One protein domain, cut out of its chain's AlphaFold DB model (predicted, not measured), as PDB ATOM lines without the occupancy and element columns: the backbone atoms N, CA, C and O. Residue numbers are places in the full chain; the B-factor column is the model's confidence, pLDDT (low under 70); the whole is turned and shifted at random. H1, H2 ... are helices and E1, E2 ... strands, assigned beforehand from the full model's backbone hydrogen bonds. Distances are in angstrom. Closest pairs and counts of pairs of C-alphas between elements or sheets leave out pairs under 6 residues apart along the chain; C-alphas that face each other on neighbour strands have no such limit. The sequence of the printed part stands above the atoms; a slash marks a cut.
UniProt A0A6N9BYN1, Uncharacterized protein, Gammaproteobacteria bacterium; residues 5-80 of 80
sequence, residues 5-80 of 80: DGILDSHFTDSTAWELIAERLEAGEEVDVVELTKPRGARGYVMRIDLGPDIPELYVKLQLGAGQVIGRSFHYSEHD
ATOM      1  N   ASP A   5     -20.871  40.712  46.880       52.50
ATOM      2  CA  ASP A   5     -19.761  40.717  47.838       52.50
ATOM      3  C   ASP A   5     -19.864  39.624  48.915       52.50
ATOM      4  O   ASP A   5     -18.850  39.126  49.384       52.50
ATOM      5  N   GLY A   6     -21.076  39.202  49.298       54.94
ATOM      6  CA  GLY A   6     -21.261  38.175  50.330       54.94
ATOM      7  C   GLY A   6     -20.903  36.763  49.856       54.94
ATOM      8  O   GLY A   6     -20.458  35.941  50.653       54.94
ATOM      9  N   ILE A   7     -21.077  36.489  48.560       56.78
ATOM     10  CA  ILE A   7     -20.608  35.249  47.927       56.78
ATOM     11  C   ILE A   7     -19.088  35.322  47.764       56.78
ATOM     12  O   ILE A   7     -18.387  34.364  48.085       56.78
ATOM     13  N   LEU A   8     -18.573  36.481  47.356       57.91
ATOM     14  CA  LEU A   8     -17.143  36.718  47.174       57.91
ATOM     15  C   LEU A   8     -16.358  36.529  48.479       57.91
ATOM     16  O   LEU A   8     -15.437  35.719  48.506       57.91
ATOM     17  N   ASP A   9     -16.776  37.161  49.579       60.41
ATOM     18  CA  ASP A   9     -16.162  36.979  50.902       60.41
ATOM     19  C   ASP A   9     -16.214  35.516  51.362       60.41
ATOM     20  O   ASP A   9     -15.284  35.020  52.004       60.41
ATOM     21  N   SER A  10     -17.281  34.793  50.998       59.47
ATOM     22  CA  SER A  10     -17.404  33.376  51.323       59.47
ATOM     23  C   SER A  10     -16.342  32.531  50.621       59.47
ATOM     24  O   SER A  10     -15.831  31.612  51.242       59.47
ATOM     25  N   HIS A  11     -15.912  32.849  49.396       58.38
ATOM     26  CA  HIS A  11     -14.901  32.058  48.677       58.38
ATOM     27  C   HIS A  11     -13.479  32.195  49.239       58.38
ATOM     28  O   HIS A  11     -12.626  31.366  48.932       58.38
ATOM     29  N   PHE A  12     -13.231  33.194  50.090       64.94
ATOM     30  CA  PHE A  12     -11.952  33.378  50.782       64.94
ATOM     31  C   PHE A  12     -11.953  32.849  52.222       64.94
ATOM     32  O   PHE A  12     -10.937  32.974  52.910       64.94
ATOM     33  N   THR A  13     -13.046  32.242  52.704       70.56
ATOM     34  CA  THR A  13     -13.001  31.530  53.991       70.56
ATOM     35  C   THR A  13     -12.363  30.157  53.817       70.56
ATOM     36  O   THR A  13     -12.575  29.487  52.808       70.56
ATOM     37  N   ASP A  14     -11.575  29.732  54.809       67.62
ATOM     38  CA  ASP A  14     -10.743  28.533  54.691       67.62
ATOM     39  C   ASP A  14     -11.538  27.286  54.267       67.62
ATOM     40  O   ASP A  14     -11.053  26.547  53.425       67.62
ATOM     41  N   SER A  15     -12.739  27.033  54.799       80.56
ATOM     42  CA  SER A  15     -13.493  25.803  54.495       80.56
ATOM     43  C   SER A  15     -14.137  25.803  53.107       80.56
ATOM     44  O   SER A  15     -13.985  24.846  52.355       80.56
ATOM     45  N   THR A  16     -14.814  26.886  52.743       80.50
ATOM     46  CA  THR A  16     -15.526  27.028  51.461       80.50
ATOM     47  C   THR A  16     -14.569  27.182  50.280       80.50
ATOM     48  O   THR A  16     -14.884  26.735  49.179       80.50
ATOM     49  N   ALA A  17     -13.381  27.760  50.488       82.00
ATOM     50  CA  ALA A  17     -12.332  27.801  49.471       82.00
ATOM     51  C   ALA A  17     -11.893  26.384  49.065       82.00
ATOM     52  O   ALA A  17     -11.721  26.099  47.880       82.00
ATOM     53  N   TRP A  18     -11.742  25.474  50.036       86.44
ATOM     54  CA  TRP A  18     -11.394  24.076  49.763       86.44
ATOM     55  C   TRP A  18     -12.520  23.305  49.085       86.44
ATOM     56  O   TRP A  18     -12.239  22.523  48.180       86.44
ATOM     57  N   GLU A  19     -13.765  23.527  49.506       89.06
ATOM     58  CA  GLU A  19     -14.942  22.923  48.871       89.06
ATOM     59  C   GLU A  19     -15.040  23.348  47.402       89.06
ATOM     60  O   GLU A  19     -15.121  22.487  46.531       89.06
ATOM     61  N   LEU A  20     -14.888  24.645  47.107       88.25
ATOM     62  CA  LEU A  20     -14.857  25.147  45.732       88.25
ATOM     63  C   LEU A  20     -13.729  24.502  44.915       88.25
ATOM     64  O   LEU A  20     -13.963  24.069  43.791       88.25
ATOM     65  N   ILE A  21     -12.506  24.418  45.454       89.00
ATOM     66  CA  ILE A  21     -11.392  23.754  44.754       89.00
ATOM     67  C   ILE A  21     -11.748  22.299  44.433       89.00
ATOM     68  O   ILE A  21     -11.526  21.858  43.306       89.00
ATOM     69  N   ALA A  22     -12.279  21.557  45.407       90.88
ATOM     70  CA  ALA A  22     -12.648  20.158  45.225       90.88
ATOM     71  C   ALA A  22     -13.708  20.005  44.127       90.88
ATOM     72  O   ALA A  22     -13.499  19.233  43.194       90.88
ATOM     73  N   GLU A  23     -14.774  20.809  44.174       92.62
ATOM     74  CA  GLU A  23     -15.831  20.813  43.160       92.62
ATOM     75  C   GLU A  23     -15.281  21.095  41.754       92.62
ATOM     76  O   GLU A  23     -15.651  20.421  40.794       92.62
ATOM     77  N   ARG A  24     -14.367  22.063  41.611       91.94
ATOM     78  CA  ARG A  24     -13.775  22.410  40.306       91.94
ATOM     79  C   ARG A  24     -12.844  21.321  39.780       91.94
ATOM     80  O   ARG A  24     -12.912  20.983  38.602       91.94
ATOM     81  N   LEU A  25     -12.032  20.718  40.646       90.81
ATOM     82  CA  LEU A  25     -11.200  19.572  40.270       90.81
ATOM     83  C   LEU A  25     -12.051  18.378  39.819       90.81
ATOM     84  O   LEU A  25     -11.734  17.738  38.820       90.81
ATOM     85  N   GLU A  26     -13.145  18.092  40.526       93.12
ATOM     86  CA  GLU A  26     -14.087  17.025  40.169       93.12
ATOM     87  C   GLU A  26     -14.845  17.321  38.868       93.12
ATOM     88  O   GLU A  26     -15.136  16.402  38.101       93.12
ATOM     89  N   ALA A  27     -15.110  18.599  38.582       92.25
ATOM     90  CA  ALA A  27     -15.687  19.053  37.319       92.25
ATOM     91  C   ALA A  27     -14.707  18.987  36.129       92.25
ATOM     92  O   ALA A  27     -15.135  19.140  34.985       92.25
ATOM     93  N   GLY A  28     -13.419  18.725  36.378       91.19
ATOM     94  CA  GLY A  28     -12.390  18.610  35.345       91.19
ATOM     95  C   GLY A  28     -11.725  19.932  34.961       91.19
ATOM     96  O   GLY A  28     -11.192  20.025  33.857       91.19
ATOM     97  N   GLU A  29     -11.757  20.933  35.846       91.19
ATOM     98  CA  GLU A  29     -11.031  22.196  35.668       91.19
ATOM     99  C   GLU A  29      -9.530  21.938  35.460       91.19
ATOM    100  O   GLU A  29      -8.929  21.075  36.114       91.19
ATOM    101  N   GLU A  30      -8.911  22.690  34.550       92.00
ATOM    102  CA  GLU A  30      -7.489  22.535  34.265       92.00
ATOM    103  C   GLU A  30      -6.624  23.013  35.443       92.00
ATOM    104  O   GLU A  30      -6.916  24.000  36.124       92.00
ATOM    105  N   VAL A  31      -5.523  22.295  35.676       93.62
ATOM    106  CA  VAL A  31      -4.537  22.630  36.705       93.62
ATOM    107  C   VAL A  31      -3.181  22.823  36.049       93.62
ATOM    108  O   VAL A  31      -2.557  21.870  35.575       93.62
ATOM    109  N   ASP A  32      -2.685  24.050  36.105       94.06
ATOM    110  CA  ASP A  32      -1.348  24.396  35.653       94.06
ATOM    111  C   ASP A  32      -0.313  23.989  36.707       94.06
ATOM    112  O   ASP A  32      -0.373  24.400  37.870       94.06
ATOM    113  N   VAL A  33       0.699  23.221  36.301       92.38
ATOM    114  CA  VAL A  33       1.847  22.914  37.163       92.38
ATOM    115  C   VAL A  33       2.960  23.918  36.887       92.38
ATOM    116  O   VAL A  33       3.570  23.908  35.819       92.38
ATOM    117  N   VAL A  34       3.265  24.758  37.875       91.44
ATOM    118  CA  VAL A  34       4.302  25.796  37.783       91.44
ATOM    119  C   VAL A  34       5.487  25.475  38.689       91.44
ATOM    120  O   VAL A  34       5.333  24.910  39.772       91.44
ATOM    121  N   GLU A  35       6.695  25.863  38.283       91.06
ATOM    122  CA  GLU A  35       7.845  25.851  39.191       91.06
ATOM    123  C   GLU A  35       7.798  27.092  40.093       91.06
ATOM    124  O   GLU A  35       7.673  28.229  39.633       91.06
ATOM    125  N   LEU A  36       7.890  26.884  41.403       84.44
ATOM    126  CA  LEU A  36       7.958  27.957  42.380       84.44
ATOM    127  C   LEU A  36       9.342  28.597  42.352       84.44
ATOM    128  O   LEU A  36      10.372  27.924  42.351       84.44
ATOM    129  N   THR A  37       9.362  29.923  42.422       83.25
ATOM    130  CA  THR A  37      10.590  30.706  42.606       83.25
ATOM    131  C   THR A  37      11.068  30.676  44.058       83.25
ATOM    132  O   THR A  37      12.269  30.762  44.319       83.25
ATOM    133  N   LYS A  38      10.144  30.514  45.016       76.94
ATOM    134  CA  LYS A  38      10.423  30.421  46.452       76.94
ATOM    135  C   LYS A  38       9.455  29.433  47.131       76.94
ATOM    136  O   LYS A  38       8.263  29.725  47.174       76.94
ATOM    137  N   PRO A  39       9.941  28.313  47.700       80.94
ATOM    138  CA  PRO A  39      11.291  27.771  47.535       80.94
ATOM    139  C   PRO A  39      11.538  27.357  46.076       80.94
ATOM    140  O   PRO A  39      10.663  26.780  45.435       80.94
ATOM    141  N   ARG A  40      12.727  27.672  45.551       84.31
ATOM    142  CA  ARG A  40      13.088  27.395  44.155       84.31
ATOM    143  C   ARG A  40      13.040  25.892  43.862       84.31
ATOM    144  O   ARG A  40      13.573  25.109  44.646       84.31
ATOM    145  N   GLY A  41      12.444  25.508  42.736       81.31
ATOM    146  CA  GLY A  41      12.359  24.111  42.293       81.31
ATOM    147  C   GLY A  41      11.205  23.312  42.902       81.31
ATOM    148  O   GLY A  41      10.999  22.157  42.526       81.31
ATOM    149  N   ALA A  42      10.432  23.895  43.823       85.69
ATOM    150  CA  ALA A  42       9.196  23.275  44.288       85.69
ATOM    151  C   ALA A  42       8.086  23.415  43.235       85.69
ATOM    152  O   ALA A  42       8.115  24.325  42.412       85.69
ATOM    153  N   ARG A  43       7.094  22.522  43.266       89.44
ATOM    154  CA  ARG A  43       5.931  22.589  42.368       89.44
ATOM    155  C   ARG A  43       4.792  23.368  43.019       89.44
ATOM    156  O   ARG A  43       4.425  23.093  44.162       89.44
ATOM    157  N   GLY A  44       4.248  24.316  42.271       91.50
ATOM    158  CA  GLY A  44       2.962  24.945  42.518       91.50
ATOM    159  C   GLY A  44       1.914  24.378  41.569       91.50
ATOM    160  O   GLY A  44       2.237  24.004  40.445       91.50
ATOM    161  N   TYR A  45       0.674  24.332  42.032       92.88
ATOM    162  CA  TYR A  45      -0.496  23.938  41.257       92.88
ATOM    163  C   TYR A  45      -1.421  25.136  41.213       92.88
ATOM    164  O   TYR A  45      -1.775  25.660  42.269       92.88
ATOM    165  N   VAL A  46      -1.729  25.603  40.014       93.69
ATOM    166  CA  VAL A  46      -2.482  26.826  39.783       93.69
ATOM    167  C   VAL A  46      -3.794  26.477  39.107       93.69
ATOM    168  O   VAL A  46      -3.809  25.715  38.145       93.69
ATOM    169  N   MET A  47      -4.877  27.047  39.615       93.56
ATOM    170  CA  MET A  47      -6.193  27.017  38.990       93.56
ATOM    171  C   MET A  47      -6.654  28.455  38.793       93.56
ATOM    172  O   MET A  47      -6.446  29.299  39.668       93.56
ATOM    173  N   ARG A  48      -7.286  28.725  37.652       92.31
ATOM    174  CA  ARG A  48      -8.012  29.970  37.397       92.31
ATOM    175  C   ARG A  48      -9.474  29.600  37.261       92.31
ATOM    176  O   ARG A  48      -9.825  28.844  36.368       92.31
ATOM    177  N   ILE A  49     -10.287  30.045  38.210       90.31
ATOM    178  CA  ILE A  49     -11.689  29.646  38.307       90.31
ATOM    179  C   ILE A  49     -12.549  30.822  37.856       90.31
ATOM    180  O   ILE A  49     -12.525  31.885  38.482       90.31
ATOM    181  N   ASP A  50     -13.338  30.607  36.807       88.94
ATOM    182  CA  ASP A  50     -14.385  31.540  36.396       88.94
ATOM    183  C   ASP A  50     -15.543  31.495  37.413       88.94
ATOM    184  O   ASP A  50     -16.191  30.460  37.626       88.94
ATOM    185  N   LEU A  51     -15.772  32.626  38.086       85.12
ATOM    186  CA  LEU A  51     -16.846  32.801  39.066       85.12
ATOM    187  C   LEU A  51     -18.141  33.336  38.435       85.12
ATOM    188  O   LEU A  51     -19.176  33.365  39.104       85.12
ATOM    189  N   GLY A  52     -18.110  33.719  37.159       86.12
ATOM    190  CA  GLY A  52     -19.246  34.243  36.420       86.12
ATOM    191  C   GLY A  52     -18.975  35.599  35.762       86.12
ATOM    192  O   GLY A  52     -17.920  36.207  35.942       86.12
ATOM    193  N   PRO A  53     -19.957  36.103  34.996       83.69
ATOM    194  CA  PRO A  53     -19.820  37.358  34.268       83.69
ATOM    195  C   PRO A  53     -19.577  38.529  35.226       83.69
ATOM    196  O   PRO A  53     -20.218  38.626  36.271       83.69
ATOM    197  N   ASP A  54     -18.670  39.423  34.828       85.50
ATOM    198  CA  ASP A  54     -18.268  40.628  35.569       85.50
ATOM    199  C   ASP A  54     -17.570  40.370  36.924       85.50
ATOM    200  O   ASP A  54     -17.370  41.308  37.697       85.50
ATOM    201  N   ILE A  55     -17.159  39.126  37.208       83.75
ATOM    202  CA  ILE A  55     -16.338  38.772  38.373       83.75
ATOM    203  C   ILE A  55     -14.934  38.398  37.880       83.75
ATOM    204  O   ILE A  55     -14.813  37.534  37.011       83.75
ATOM    205  N   PRO A  56     -13.860  39.007  38.414       87.19
ATOM    206  CA  PRO A  56     -12.504  38.581  38.098       87.19
ATOM    207  C   PRO A  56     -12.288  37.098  38.406       87.19
ATOM    208  O   PRO A  56     -12.784  36.591  39.415       87.19
ATOM    209  N   GLU A  57     -11.505  36.410  37.575       89.38
ATOM    210  CA  GLU A  57     -11.175  35.008  37.829       89.38
ATOM    211  C   GLU A  57     -10.516  34.858  39.201       89.38
ATOM    212  O   GLU A  57      -9.636  35.635  39.592       89.38
ATOM    213  N   LEU A  58     -10.918  33.818  39.924       88.69
ATOM    214  CA  LEU A  58     -10.257  33.444  41.157       88.69
ATOM    215  C   LEU A  58      -8.989  32.665  40.816       88.69
ATOM    216  O   LEU A  58      -9.039  31.530  40.340       88.69
ATOM    217  N   TYR A  59      -7.846  33.272  41.100       91.25
ATOM    218  CA  TYR A  59      -6.559  32.610  41.069       91.25
ATOM    219  C   TYR A  59      -6.354  31.833  42.367       91.25
ATOM    220  O   TYR A  59      -6.312  32.393  43.468       91.25
ATOM    221  N   VAL A  60      -6.173  30.527  42.230       91.69
ATOM    222  CA  VAL A  60      -5.829  29.623  43.322       91.69
ATOM    223  C   VAL A  60      -4.451  29.061  43.054       91.69
ATOM    224  O   VAL A  60      -4.190  28.521  41.983       91.69
ATOM    225  N   LYS A  61      -3.571  29.115  44.052       91.75
ATOM    226  CA  LYS A  61      -2.274  28.446  43.987       91.75
ATOM    227  C   LYS A  61      -2.021  27.623  45.227       91.75
ATOM    228  O   LYS A  61      -2.047  28.134  46.342       91.75
ATOM    229  N   LEU A  62      -1.700  26.356  45.008       91.19
ATOM    230  CA  LEU A  62      -1.385  25.384  46.041       91.19
ATOM    231  C   LEU A  62       0.070  24.943  45.916       91.19
ATOM    232  O   LEU A  62       0.573  24.675  44.826       91.19
ATOM    233  N   GLN A  63       0.749  24.824  47.048       90.56
ATOM    234  CA  GLN A  63       2.062  24.203  47.141       90.56
ATOM    235  C   GLN A  63       1.914  22.851  47.833       90.56
ATOM    236  O   GLN A  63       1.496  22.789  48.991       90.56
ATOM    237  N   LEU A  64       2.313  21.781  47.143       86.31
ATOM    238  CA  LEU A  64       2.364  20.444  47.730       86.31
ATOM    239  C   LEU A  64       3.765  20.130  48.263       86.31
ATOM    240  O   LEU A  64       4.770  20.345  47.585       86.31
ATOM    241  N   GLY A  65       3.826  19.565  49.464       82.19
ATOM    242  CA  GLY A  65       5.031  19.019  50.079       82.19
ATOM    243  C   GLY A  65       4.686  17.756  50.859       82.19
ATOM    244  O   GLY A  65       3.678  17.720  51.551       82.19
ATOM    245  N   ALA A  66       5.490  16.699  50.708       85.25
ATOM    246  CA  ALA A  66       5.255  15.398  51.352       85.25
ATOM    247  C   ALA A  66       3.822  14.832  51.162       85.25
ATOM    248  O   ALA A  66       3.291  14.162  52.042       85.25
ATOM    249  N   GLY A  67       3.189  15.108  50.013       82.19
ATOM    250  CA  GLY A  67       1.822  14.662  49.709       82.19
ATOM    251  C   GLY A  67       0.707  15.488  50.361       82.19
ATOM    252  O   GLY A  67      -0.450  15.093  50.291       82.19
ATOM    253  N   GLN A  68       1.033  16.623  50.983       85.62
ATOM    254  CA  GLN A  68       0.082  17.511  51.652       85.62
ATOM    255  C   GLN A  68       0.181  18.933  51.102       85.62
ATOM    256  O   GLN A  68       1.227  19.337  50.593       85.62
ATOM    257  N   VAL A  69      -0.891  19.717  51.238       87.50
ATOM    258  CA  VAL A  69      -0.839  21.158  50.968       87.50
ATOM    259  C   VAL A  69      -0.107  21.850  52.117       87.50
ATOM    260  O   VAL A  69      -0.579  21.852  53.250       87.50
ATOM    261  N   ILE A  70       1.046  22.449  51.816       88.69
ATOM    262  CA  ILE A  70       1.890  23.164  52.789       88.69
ATOM    263  C   ILE A  70       1.870  24.686  52.597       88.69
ATOM    264  O   ILE A  70       2.378  25.424  53.437       88.69
ATOM    265  N   GLY A  71       1.289  25.162  51.496       85.31
ATOM    266  CA  GLY A  71       1.119  26.580  51.199       85.31
ATOM    267  C   GLY A  71      -0.055  26.791  50.253       85.31
ATOM    268  O   GLY A  71      -0.334  25.936  49.411       85.31
ATOM    269  N   ARG A  72      -0.747  27.918  50.409       88.56
ATOM    270  CA  ARG A  72      -1.893  28.296  49.582       88.56
ATOM    271  C   ARG A  72      -1.970  29.810  49.423       88.56
ATOM    272  O   ARG A  72      -1.628  30.532  50.360       88.56
ATOM    273  N   SER A  73      -2.426  30.272  48.270       86.62
ATOM    274  CA  SER A  73      -2.797  31.667  48.039       86.62
ATOM    275  C   SER A  73      -4.046  31.733  47.172       86.62
ATOM    276  O   SER A  73      -4.188  30.943  46.237       86.62
ATOM    277  N   PHE A  74      -4.912  32.683  47.501       88.06
ATOM    278  CA  PHE A  74      -6.169  32.953  46.819       88.06
ATOM    279  C   PHE A  74      -6.228  34.449  46.556       88.06
ATOM    280  O   PHE A  74      -6.124  35.235  47.502       88.06
ATOM    281  N   HIS A  75      -6.377  34.847  45.300       84.75
ATOM    282  CA  HIS A  75      -6.553  36.247  44.923       84.75
ATOM    283  C   HIS A  75      -7.276  36.346  43.586       84.75
ATOM    284  O   HIS A  75      -7.362  35.375  42.845       84.75
ATOM    285  N   TYR A  76      -7.814  37.516  43.277       85.06
ATOM    286  CA  TYR A  76      -8.362  37.775  41.951       85.06
ATOM    287  C   TYR A  76      -7.243  37.999  40.937       85.06
ATOM    288  O   TYR A  76      -6.261  38.671  41.251       85.06
ATOM    289  N   SER A  77      -7.417  37.493  39.716       75.75
ATOM    290  CA  SER A  77      -6.420  37.569  38.637       75.75
ATOM    291  C   SER A  77      -6.029  38.993  38.220       75.75
ATOM    292  O   SER A  77      -4.980  39.180  37.615       75.75
ATOM    293  N   GLU A  78      -6.792  40.020  38.609       71.44
ATOM    294  CA  GLU A  78      -6.425  41.435  38.418       71.44
ATOM    295  C   GLU A  78      -5.150  41.861  39.181       71.44
ATOM    296  O   GLU A  78      -4.669  42.977  38.985       71.44
ATOM    297  N   HIS A  79      -4.609  41.003  40.054       53.81
ATOM    298  CA  HIS A  79      -3.405  41.266  40.856       53.81
ATOM    299  C   HIS A  79      -2.132  40.523  40.388       53.81
ATOM    300  O   HIS A  79      -1.137  40.560  41.118       53.81
ATOM    301  N   ASP A  80      -2.139  39.862  39.221       49.16
ATOM    302  CA  ASP A  80      -0.960  39.169  38.654       49.16
ATOM    303  C   ASP A  80      -0.021  40.081  37.831       49.16
ATOM    304  O   ASP A  80      -0.506  40.950  37.068       49.16
TER     305      ASP A  80
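Overview. This is residues 5 to 80 of the 80 residues of an uncharacterized protein of Gammaproteobacteria bacterium (UniProt A0A6N9BYN1). One strongly twisted four-stranded sheet makes the body, a meander with each strand the antiparallel neighbour of the one before; helix H2 grazes it, and H1 meets H2 at a corner. The 76 printed residues run H1 H2 E1 E2 E3 E4, class mixed. The whole is compact, radius of gyration of the C-alphas 12.7 A, spanning 36 by 23 by 22 A.

Arrangement. Look first at the hairpin of E2, residues 40 to 49, and E3, residues 58 to 65: N 47 and O 60 are 2.9 A apart, within hydrogen-bond range. Edge strand E1, residues 32 to 37, neighbours E2, with N 34 and O 44 at 2.9 A; edge strand E4, residues 68 to 76, neighbours E3, with N 61 and O 73 at 2.9 A. H2, residues 14 to 26, only grazes the sheet, with residues 17 to 25. H1, residues 5 to 11, touches H2, by its residues 16 to 20 alone, only at the corner: C-alphas 11 and 17 are closest, 5.0 A. O i to N i+4 pairs are within range throughout H1, 8 of 9 in H2.

Along the chain. Find H1's start, C-alpha 5, at (-19.761, 40.717, 47.838); E4 ends at C-alpha 76, (-8.362, 37.775, 41.951). E2 spans 25.6 A.

Size, cuts and confidence. C-alphas 54 and 66 are farthest apart, 37.9 A. The printed part has no cut; pLDDT is under 70 at residues 5 to 12, 14, 79 and 80.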